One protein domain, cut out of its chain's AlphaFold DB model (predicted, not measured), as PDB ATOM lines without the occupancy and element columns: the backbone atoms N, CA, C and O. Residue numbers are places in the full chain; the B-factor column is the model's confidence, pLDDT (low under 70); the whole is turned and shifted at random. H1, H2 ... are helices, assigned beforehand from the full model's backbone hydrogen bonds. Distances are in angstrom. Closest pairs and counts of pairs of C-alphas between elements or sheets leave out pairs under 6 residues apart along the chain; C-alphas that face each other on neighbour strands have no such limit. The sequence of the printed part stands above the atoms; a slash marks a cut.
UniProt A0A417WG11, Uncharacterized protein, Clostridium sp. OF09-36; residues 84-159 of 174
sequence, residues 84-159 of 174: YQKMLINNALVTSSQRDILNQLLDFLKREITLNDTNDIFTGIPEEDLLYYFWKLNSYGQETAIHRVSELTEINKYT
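AT A GLANCE: This is residues 84 to 159 of the 174 residues of an uncharacterized protein of Clostridium sp. OF09-36 (UniProt A0A417WG11). One long, unbent helix, H1, reaches out as an arm, and near its last residues the shorter helix H2 crosses it almost at a right angle; after H2 the chain folds back into H3, which runs opposite ways to H2 and is away from H1. Residues 84 to 105 of H1 stick out free and make most of the length, and residues 147 to 159, the last part of H3 and the tail, also stick out. The printed part has 76 residues, with three named helices in the order H1, H2, H3 and no named strand, and its class is all helix. It is only just loose, close to extended, with a radius of gyration of the C-alphas of 17.1 A, and it spans 51 by 36 by 23 A.

HOW THE PARTS SIT: H1, residues 84 to 118, touches H2, residues 126 to 136, with its residues 110 to 114 alone. The closest C-alphas of the two are those of Ile 113 and Tyr 132, 6.6 A apart, and their lines are about perpendicular, at 86 degrees. H2 and H3, residues 139 to 152, form a helical hairpin and run opposite ways at a shallow tilt of 32 degrees. They only just touch, with 3 pairs of C-alphas within 8 A; H3 does so with residues 142 to 145 alone, and the closest C-alphas are those of Phe 134 and Gln 142, 6.2 A apart. H1 and H3 are apart. In H1, H2 and H3 every pair of O i and N i+4 is within hydrogen-bond range.

IN THESE COORDINATES: H1 begins at C-alpha 84, at (-18.521, 67.149, -51.415), and ends at C-alpha 118, at (17.323, 71.082, -87.591), 51.1 A from first to last C-alpha over its 35 residues. H2, 11 residues from Pro 126 to Lys 136, measures 15.7 A in the same way. H3, 14 residues from Ser 139 to Leu 152, measures 20.3 A and ends at C-alpha 152, at (12.705, 47.331, -69.077).

THE WHOLE: The two C-alphas farthest apart are those of Tyr 84 and Asp 120, 53.7 A apart. Without the stretches that stand free, the body of 41 residues spans 28 by 18 by 15 A. The link from H1 to H2, 7 residues, is short, and the link from H2 to H3, 2 residues, is tight. The printed part has no cut. The mean pLDDT of the printed part is 92.4, and no printed residue is under 70.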
ATOM      1  N   TYR A  84     -19.308  68.212 -50.796       95.75
ATOM      2  CA  TYR A  84     -18.521  67.149 -51.415       95.75
ATOM      3  C   TYR A  84     -18.532  67.252 -52.944       95.75
ATOM      4  O   TYR A  84     -17.480  67.193 -53.577       95.75
ATOM      5  N   GLN A  85     -19.695  67.525 -53.544       95.56
ATOM      6  CA  GLN A  85     -19.805  67.736 -54.992       95.56
ATOM      7  C   GLN A  85     -18.948  68.913 -55.478       95.56
ATOM      8  O   GLN A  85     -18.272  68.817 -56.500       95.56
ATOM      9  N   LYS A  86     -18.900  70.019 -54.721       97.12
ATOM     10  CA  LYS A  86     -18.001  71.141 -55.038       97.12
ATOM     11  C   LYS A  86     -16.530  70.746 -54.933       97.12
ATOM     12  O   LYS A  86     -15.747  71.140 -55.791       97.12
ATOM     13  N   MET A  87     -16.151  69.993 -53.899       97.12
ATOM     14  CA  MET A  87     -14.777  69.510 -53.718       97.12
ATOM     15  C   MET A  87     -14.332  68.644 -54.902       97.12
ATOM     16  O   MET A  87     -13.255  68.872 -55.452       97.12
ATOM     17  N   LEU A  88     -15.178  67.703 -55.324       95.81
ATOM     18  CA  LEU A  88     -14.949  66.847 -56.485       95.81
ATOM     19  C   LEU A  88     -14.694  67.660 -57.761       95.81
ATOM     20  O   LEU A  88     -13.685  67.451 -58.434       95.81
ATOM     21  N   ILE A  89     -15.575  68.618 -58.055       96.75
ATOM     22  CA  ILE A  89     -15.475  69.450 -59.258       96.75
ATOM     23  C   ILE A  89     -14.247  70.363 -59.198       96.75
ATOM     24  O   ILE A  89     -13.551  70.513 -60.198       96.75
ATOM     25  N   ASN A  90     -13.940  70.947 -58.036       97.81
ATOM     26  CA  ASN A  90     -12.726  71.747 -57.855       97.81
ATOM     27  C   ASN A  90     -11.467  70.933 -58.157       97.81
ATOM     28  O   ASN A  90     -10.588  71.409 -58.870       97.81
ATOM     29  N   ASN A  91     -11.391  69.701 -57.649       97.00
ATOM     30  CA  ASN A  91     -10.266  68.817 -57.927       97.00
ATOM     31  C   ASN A  91     -10.156  68.517 -59.434       97.00
ATOM     32  O   ASN A  91      -9.069  68.622 -60.005       97.00
ATOM     33  N   ALA A  92     -11.283  68.244 -60.099       97.00
ATOM     34  CA  ALA A  92     -11.310  68.021 -61.541       97.00
ATOM     35  C   ALA A  92     -10.816  69.244 -62.339       97.00
ATOM     36  O   ALA A  92     -10.020  69.080 -63.261       97.00
ATOM     37  N   LEU A  93     -11.229  70.462 -61.966       95.81
ATOM     38  CA  LEU A  93     -10.782  71.705 -62.611       95.81
ATOM     39  C   LEU A  93      -9.281  71.959 -62.419       95.81
ATOM     40  O   LEU A  93      -8.590  72.333 -63.368       95.81
ATOM     41  N   VAL A  94      -8.764  71.736 -61.208       96.06
ATOM     42  CA  VAL A  94      -7.324  71.857 -60.923       96.06
ATOM     43  C   VAL A  94      -6.541  70.844 -61.751       96.06
ATOM     44  O   VAL A  94      -5.583  71.212 -62.425       96.06
ATOM     45  N   THR A  95      -6.991  69.590 -61.770       96.06
ATOM     46  CA  THR A  95      -6.356  68.522 -62.547       96.06
ATOM     47  C   THR A  95      -6.379  68.828 -64.046       96.06
ATOM     48  O   THR A  95      -5.366  68.649 -64.719       96.06
ATOM     49  N   SER A  96      -7.493  69.334 -64.593       94.19
ATOM     50  CA  SER A  96      -7.538  69.730 -66.007       94.19
ATOM     51  C   SER A  96      -6.587  70.887 -66.303       94.19
ATOM     52  O   SER A  96      -5.847  70.820 -67.275       94.19
ATOM     53  N   SER A  97      -6.534  71.900 -65.431       93.88
ATOM     54  CA  SER A  97      -5.618  73.032 -65.606       93.88
ATOM     55  C   SER A  97      -4.149  72.606 -65.550       93.88
ATOM     56  O   SER A  97      -3.335  73.144 -66.294       93.88
ATOM     57  N   GLN A  98      -3.797  71.651 -64.687       95.19
ATOM     58  CA  GLN A  98      -2.442  71.098 -64.623       95.19
ATOM     59  C   GLN A  98      -2.072  70.369 -65.919       95.19
ATOM     60  O   GLN A  98      -0.973  70.565 -66.431       95.19
ATOM     61  N   ARG A  99      -2.995  69.573 -66.477       94.25
ATOM     62  CA  ARG A  99      -2.797  68.910 -67.777       94.25
ATOM     63  C   ARG A  99      -2.605  69.922 -68.904       94.25
ATOM     64  O   ARG A  99      -1.719  69.732 -69.727       94.25
ATOM     65  N   ASP A 100      -3.386  71.001 -68.914       92.56
ATOM     66  CA  ASP A 100      -3.263  72.056 -69.926       92.56
ATOM     67  C   ASP A 100      -1.882  72.729 -69.869       92.56
ATOM     68  O   ASP A 100      -1.244  72.912 -70.904       92.56
ATOM     69  N   ILE A 101      -1.383  73.035 -68.664       95.75
ATOM     70  CA  ILE A 101      -0.032  73.588 -68.471       95.75
ATOM     71  C   ILE A 101       1.033  72.592 -68.939       95.75
ATOM     72  O   ILE A 101       1.946  72.973 -69.666       95.75
ATOM     73  N   LEU A 102       0.916  71.318 -68.556       96.00
ATOM     74  CA  LEU A 102       1.872  70.289 -68.961       96.00
ATOM     75  C   LEU A 102       1.924  70.144 -70.485       96.00
ATOM     76  O   LEU A 102       3.012  70.108 -71.049       96.00
ATOM     77  N   ASN A 103       0.771  70.126 -71.153       94.19
ATOM     78  CA  ASN A 103       0.706  70.055 -72.611       94.19
ATOM     79  C   ASN A 103       1.370  71.269 -73.269       94.19
ATOM     80  O   ASN A 103       2.149  71.099 -74.198       94.19
ATOM     81  N   GLN A 104       1.143  72.481 -72.752       95.62
ATOM     82  CA  GLN A 104       1.810  73.687 -73.260       95.62
ATOM     83  C   GLN A 104       3.333  73.622 -73.100       95.62
ATOM     84  O   GLN A 104       4.067  74.024 -74.003       95.62
ATOM     85  N   LEU A 105       3.813  73.110 -71.964       96.19
ATOM     86  CA  LEU A 105       5.242  72.914 -71.729       96.19
ATOM     87  C   LEU A 105       5.823  71.850 -72.667       96.19
ATOM     88  O   LEU A 105       6.884  72.070 -73.241       96.19
ATOM     89  N   LEU A 106       5.124  70.731 -72.870       94.81
ATOM     90  CA  LEU A 106       5.543  69.681 -73.800       94.81
ATOM     91  C   LEU A 106       5.571  70.176 -75.249       94.81
ATOM     92  O   LEU A 106       6.522  69.879 -75.964       94.81
ATOM     93  N   ASP A 107       4.584  70.966 -75.675       94.94
ATOM     94  CA  ASP A 107       4.556  71.579 -77.007       94.94
ATOM     95  C   ASP A 107       5.731  72.544 -77.207       94.94
ATOM     96  O   ASP A 107       6.361  72.557 -78.269       94.94
ATOM     97  N   PHE A 108       6.052  73.333 -76.178       95.00
ATOM     98  CA  PHE A 108       7.226  74.199 -76.181       95.00
ATOM     99  C   PHE A 108       8.514  73.380 -76.318       95.00
ATOM    100  O   PHE A 108       9.281  73.619 -77.247       95.00
ATOM    101  N   LEU A 109       8.715  72.375 -75.459       92.75
ATOM    102  CA  LEU A 109       9.892  71.502 -75.504       92.75
ATOM    103  C   LEU A 109      10.024  70.803 -76.860       92.75
ATOM    104  O   LEU A 109      11.105  70.790 -77.441       92.75
ATOM    105  N   LYS A 110       8.918  70.301 -77.415       93.62
ATOM    106  CA  LYS A 110       8.889  69.674 -78.740       93.62
ATOM    107  C   LYS A 110       9.380  70.600 -79.833       93.62
ATOM    108  O   LYS A 110      10.128  70.166 -80.711       93.62
ATOM    109  N   ARG A 111       8.979  71.868 -79.787       92.31
ATOM    110  CA  ARG A 111       9.441  72.865 -80.749       92.31
ATOM    111  C   ARG A 111      10.938  73.122 -80.609       92.31
ATOM    112  O   ARG A 111      11.622  73.092 -81.623       92.31
ATOM    113  N   GLU A 112      11.430  73.356 -79.395       91.38
ATOM    114  CA  GLU A 112      12.852  73.645 -79.164       91.38
ATOM    115  C   GLU A 112      13.741  72.470 -79.593       91.38
ATOM    116  O   GLU A 112      14.668  72.663 -80.371       91.38
ATOM    117  N   ILE A 113      13.389  71.241 -79.208       90.06
ATOM    118  CA  ILE A 113      14.145  70.031 -79.564       90.06
ATOM    119  C   ILE A 113      14.159  69.816 -81.088       90.06
ATOM    120  O   ILE A 113      15.193  69.521 -81.679       90.06
ATOM    121  N   THR A 114      13.025  70.039 -81.764       87.44
ATOM    122  CA  THR A 114      12.958  69.948 -83.237       87.44
ATOM    123  C   THR A 114      13.815  71.022 -83.921       87.44
ATOM    124  O   THR A 114      14.405  70.774 -84.974       87.44
ATOM    125  N   LEU A 115      13.885  72.227 -83.344       87.62
ATOM    126  CA  LEU A 115      14.732  73.308 -83.851       87.62
ATOM    127  C   LEU A 115      16.214  72.991 -83.653       87.62
ATOM    128  O   LEU A 115      16.984  73.198 -84.588       87.62
ATOM    129  N   ASN A 116      16.602  72.478 -82.488       86.25
ATOM    130  CA  ASN A 116      17.977  72.082 -82.192       86.25
ATOM    131  C   ASN A 116      18.484  71.054 -83.206       86.25
ATOM    132  O   ASN A 116      19.502  71.288 -83.852       86.25
ATOM    133  N   ASP A 117      17.707  69.997 -83.442       82.38
ATOM    134  CA  ASP A 117      18.014  68.967 -84.437       82.38
ATOM    135  C   ASP A 117      18.153  69.535 -85.859       82.38
ATOM    136  O   ASP A 117      19.112  69.244 -86.567       82.38
ATOM    137  N   THR A 118      17.247  70.433 -86.266       84.69
ATOM    138  CA  THR A 118      17.323  71.082 -87.591       84.69
ATOM    139  C   THR A 118      18.602  71.915 -87.765       84.69
ATOM    140  O   THR A 118      19.038  72.147 -88.893       84.69
ATOM    141  N   ASN A 119      19.192  72.383 -86.664       86.38
ATOM    142  CA  ASN A 119      20.402  73.203 -86.650       86.38
ATOM    143  C   ASN A 119      21.655  72.423 -86.216       86.38
ATOM    144  O   ASN A 119      22.682  73.057 -85.980       86.38
ATOM    145  N   ASP A 120      21.580  71.090 -86.127       83.25
ATOM    146  CA  ASP A 120      22.697  70.223 -85.717       83.25
ATOM    147  C   ASP A 120      23.242  70.567 -84.311       83.25
ATOM    148  O   ASP A 120      24.439  70.508 -84.033       83.25
ATOM    149  N   ILE A 121      22.348  70.994 -83.410       79.25
ATOM    150  CA  ILE A 121      22.665  71.351 -82.023       79.25
ATOM    151  C   ILE A 121      22.325  70.157 -81.129       79.25
ATOM    152  O   ILE A 121      21.167  69.951 -80.775       79.25
ATOM    153  N   PHE A 122      23.335  69.386 -80.733       71.50
ATOM    154  CA  PHE A 122      23.165  68.263 -79.807       71.50
ATOM    155  C   PHE A 122      23.415  68.701 -78.365       71.50
ATOM    156  O   PHE A 122      24.444  69.306 -78.061       71.50
ATOM    157  N   THR A 123      22.491  68.378 -77.459       77.50
ATOM    158  CA  THR A 123      22.639  68.696 -76.029       77.50
ATOM    159  C   THR A 123      23.373  67.608 -75.250       77.50
ATOM    160  O   THR A 123      23.864  67.875 -74.154       77.50
ATOM    161  N   GLY A 124      23.477  66.396 -75.811       81.75
ATOM    162  CA  GLY A 124      24.082  65.238 -75.148       81.75
ATOM    163  C   GLY A 124      23.291  64.750 -73.930       81.75
ATOM    164  O   GLY A 124      23.852  64.064 -73.079       81.75
ATOM    165  N   ILE A 125      22.014  65.137 -73.817       87.75
ATOM    166  CA  ILE A 125      21.119  64.747 -72.724       87.75
ATOM    167  C   ILE A 125      20.278  63.548 -73.197       87.75
ATOM    168  O   ILE A 125      19.420  63.729 -74.064       87.75
ATOM    169  N   PRO A 126      20.458  62.339 -72.630       89.25
ATOM    170  CA  PRO A 126      19.738  61.142 -73.074       89.25
ATOM    171  C   PRO A 126      18.208  61.278 -73.041       89.25
ATOM    172  O   PRO A 126      17.503  60.715 -73.878       89.25
ATOM    173  N   GLU A 127      17.670  62.037 -72.085       89.88
ATOM    174  CA  GLU A 127      16.238  62.311 -71.969       89.88
ATOM    175  C   GLU A 127      15.705  63.149 -73.139       89.88
ATOM    176  O   GLU A 127      14.562  62.955 -73.561       89.88
ATOM    177  N   GLU A 128      16.516  64.059 -73.683       88.06
ATOM    178  CA  GLU A 128      16.158  64.855 -74.859       88.06
ATOM    179  C   GLU A 128      16.098  63.979 -76.110       88.06
ATOM    180  O   GLU A 128      15.105  64.035 -76.841       88.06
ATOM    181  N   ASP A 129      17.089  63.105 -76.301       87.38
ATOM    182  CA  ASP A 129      17.121  62.153 -77.415       87.38
ATOM    183  C   ASP A 129      15.919  61.204 -77.369       87.38
ATOM    184  O   ASP A 129      15.236  60.984 -78.376       87.38
ATOM    185  N   LEU A 130      15.604  60.678 -76.180       91.38
ATOM    186  CA  LEU A 130      14.436  59.826 -75.980       91.38
ATOM    187  C   LEU A 130      13.147  60.554 -76.380       91.38
ATOM    188  O   LEU A 130      12.335  59.992 -77.120       91.38
ATOM    189  N   LEU A 131      12.958  61.800 -75.931       92.38
ATOM    190  CA  LEU A 131      11.783  62.608 -76.275       92.38
ATOM    191  C   LEU A 131      11.719  62.932 -77.771       92.38
ATOM    192  O   LEU A 131      10.651  62.812 -78.379       92.38
ATOM    193  N   TYR A 132      12.848  63.285 -78.384       89.81
ATOM    194  CA  TYR A 132      12.953  63.548 -79.816       89.81
ATOM    195  C   TYR A 132      12.512  62.339 -80.648       89.81
ATOM    196  O   TYR A 132      11.609  62.449 -81.488       89.81
ATOM    197  N   TYR A 133      13.095  61.163 -80.388       91.31
ATOM    198  CA  TYR A 133      12.725  59.942 -81.100       91.31
ATOM    199  C   TYR A 133      11.278  59.554 -80.824       91.31
ATOM    200  O   TYR A 133      10.555  59.207 -81.759       91.31
ATOM    201  N   PHE A 134      10.817  59.683 -79.580       95.19
ATOM    202  CA  PHE A 134       9.430  59.413 -79.219       95.19
ATOM    203  C   PHE A 134       8.442  60.294 -80.002       95.19
ATOM    204  O   PHE A 134       7.406  59.818 -80.475       95.19
ATOM    205  N   TRP A 135       8.760  61.571 -80.218       94.44
ATOM    206  CA  TRP A 135       7.910  62.484 -80.985       94.44
ATOM    207  C   TRP A 135       7.954  62.294 -82.504       94.44
ATOM    208  O   TRP A 135       7.039  62.783 -83.175       94.44
ATOM    209  N   LYS A 136       8.947  61.576 -83.044       91.75
ATOM    210  CA  LYS A 136       8.960  61.129 -84.450       91.75
ATOM    211  C   LYS A 136       8.009  59.964 -84.723       91.75
ATOM    212  O   LYS A 136       7.634  59.740 -85.874       91.75
ATOM    213  N   LEU A 137       7.642  59.204 -83.693       95.75
ATOM    214  CA  LEU A 137       6.756  58.052 -83.825       95.75
ATOM    215  C   LEU A 137       5.301  58.490 -84.056       95.75
ATOM    216  O   LEU A 137       4.851  59.532 -83.580       95.75
ATOM    217  N   ASN A 138       4.542  57.653 -84.763       96.38
ATOM    218  CA  ASN A 138       3.082  57.763 -84.802       96.38
ATOM    219  C   ASN A 138       2.458  57.195 -83.509       96.38
ATOM    220  O   ASN A 138       3.168  56.670 -82.653       96.38
ATOM    221  N   SER A 139       1.129  57.254 -83.373       96.69
ATOM    222  CA  SER A 139       0.426  56.790 -82.165       96.69
ATOM    223  C   SER A 139       0.731  55.333 -81.795       96.69
ATOM    224  O   SER A 139       1.021  55.052 -80.637       96.69
ATOM    225  N   TYR A 140       0.730  54.421 -82.772       97.25
ATOM    226  CA  TYR A 140       1.063  53.008 -82.552       97.25
ATOM    227  C   TYR A 140       2.520  52.822 -82.103       97.25
ATOM    228  O   TYR A 140       2.815  52.031 -81.207       97.25
ATOM    229  N   GLY A 141       3.446  53.572 -82.707       97.81
ATOM    230  CA  GLY A 141       4.856  53.555 -82.329       97.81
ATOM    231  C   GLY A 141       5.077  54.077 -80.910       97.81
ATOM    232  O   GLY A 141       5.809  53.453 -80.150       97.81
ATOM    233  N   GLN A 142       4.410  55.168 -80.532       97.81
ATOM    234  CA  GLN A 142       4.468  55.722 -79.177       97.81
ATOM    235  C   GLN A 142       3.925  54.742 -78.133       97.81
ATOM    236  O   GLN A 142       4.573  54.517 -77.114       97.81
ATOM    237  N   GLU A 143       2.781  54.111 -78.404       97.81
ATOM    238  CA  GLU A 143       2.211  53.073 -77.538       97.81
ATOM    239  C   GLU A 143       3.176  51.889 -77.372       97.81
ATOM    240  O   GLU A 143       3.451  51.450 -76.254       97.81
ATOM    241  N   THR A 144       3.768  51.429 -78.478       97.69
ATOM    242  CA  THR A 144       4.764  50.350 -78.459       97.69
ATOM    243  C   THR A 144       6.009  50.750 -77.664       97.69
ATOM    244  O   THR A 144       6.505  49.957 -76.869       97.69
ATOM    245  N   ALA A 145       6.518  51.971 -77.849       97.44
ATOM    246  CA  ALA A 145       7.683  52.470 -77.125       97.44
ATOM    247  C   ALA A 145       7.421  52.530 -75.614       97.44
ATOM    248  O   ALA A 145       8.243  52.035 -74.846       97.44
ATOM    249  N   ILE A 146       6.258  53.042 -75.188       97.50
ATOM    250  CA  ILE A 146       5.844  53.041 -73.775       97.50
ATOM    251  C   ILE A 146       5.833  51.615 -73.220       97.50
ATOM    252  O   ILE A 146       6.403  51.372 -72.160       97.50
ATOM    253  N   HIS A 147       5.232  50.666 -73.943       96.94
ATOM    254  CA  HIS A 147       5.185  49.267 -73.520       96.94
ATOM    255  C   HIS A 147       6.588  48.671 -73.349       96.94
ATOM    256  O   HIS A 147       6.883  48.061 -72.328       96.94
ATOM    257  N   ARG A 148       7.481  48.866 -74.325       96.50
ATOM    258  CA  ARG A 148       8.853  48.337 -74.255       96.50
ATOM    259  C   ARG A 148       9.662  48.958 -73.125       96.50
ATOM    260  O   ARG A 148      10.341  48.237 -72.405       96.50
ATOM    261  N   VAL A 149       9.582  50.275 -72.950       95.00
ATOM    262  CA  VAL A 149      10.280  50.964 -71.856       95.00
ATOM    263  C   VAL A 149       9.735  50.503 -70.505       95.00
ATOM    264  O   VAL A 149      10.523  50.262 -69.598       95.00
ATOM    265  N   SER A 150       8.421  50.288 -70.389       95.12
ATOM    266  CA  SER A 150       7.796  49.694 -69.199       95.12
ATOM    267  C   SER A 150       8.386  48.322 -68.867       95.12
ATOM    268  O   SER A 150       8.774  48.106 -67.723       95.12
ATOM    269  N   GLU A 151       8.502  47.413 -69.842       95.50
ATOM    270  CA  GLU A 151       9.096  46.079 -69.630       95.50
ATOM    271  C   GLU A 151      10.535  46.168 -69.092       95.50
ATOM    272  O   GLU A 151      10.921  45.389 -68.222       95.50
ATOM    273  N   LEU A 152      11.331  47.139 -69.559       94.19
ATOM    274  CA  LEU A 152      12.705  47.331 -69.077       94.19
ATOM    275  C   LEU A 152      12.763  47.709 -67.591       94.19
ATOM    276  O   LEU A 152      13.715  47.325 -66.915       94.19
ATOM    277  N   THR A 153      11.749  48.407 -67.068       92.38
ATOM    278  CA  THR A 153      11.703  48.794 -65.645       92.38
ATOM    279  C   THR A 153      11.514  47.610 -64.690       92.38
ATOM    280  O   THR A 153      11.729  47.748 -63.490       92.38
ATOM    281  N   GLU A 154      11.152  46.433 -65.206       92.62
ATOM    282  CA  GLU A 154      10.967  45.210 -64.414       92.62
ATOM    283  C   GLU A 154      12.216  44.313 -64.392       92.62
ATOM    284  O   GLU A 154      12.265  43.322 -63.663       92.62
ATOM    285  N   ILE A 155      13.239  44.634 -65.186       91.62
ATOM    286  CA  ILE A 155      14.455  43.827 -65.303       91.62
ATOM    287  C   ILE A 155      15.539  44.424 -64.399       91.62
ATOM    288  O   ILE A 155      16.065  45.492 -64.702       91.62
ATOM    289  N   ASN A 156      15.939  43.690 -63.352       91.06
ATOM    290  CA  ASN A 156      16.941  44.137 -62.366       91.06
ATOM    291  C   ASN A 156      18.222  44.691 -62.997       91.06
ATOM    292  O   ASN A 156      18.703  45.731 -62.582       91.06
ATOM    293  N   LYS A 157      18.739  44.074 -64.064       90.69
ATOM    294  CA  LYS A 157      19.932  44.561 -64.779       90.69
ATOM    295  C   LYS A 157      19.845  46.041 -65.215       90.69
ATOM    296  O   LYS A 157      20.874  46.684 -65.401       90.69
ATOM    297  N   TYR A 158      18.638  46.562 -65.442       85.81
ATOM    298  CA  TYR A 158      18.390  47.937 -65.889       85.81
ATOM    299  C   TYR A 158      17.863  48.859 -64.777       85.81
ATOM    300  O   TYR A 158      17.583  50.026 -65.047       85.81
ATOM    301  N   THR A 159      17.723  48.365 -63.542       87.19
ATOM    302  CA  THR A 159      17.146  49.117 -62.412       87.19
ATOM    303  C   THR A 159      17.918  48.979 -61.099       87.19
ATOM    304  O   THR A 159      17.845  49.882 -60.265       87.19
TER     305      THR A 159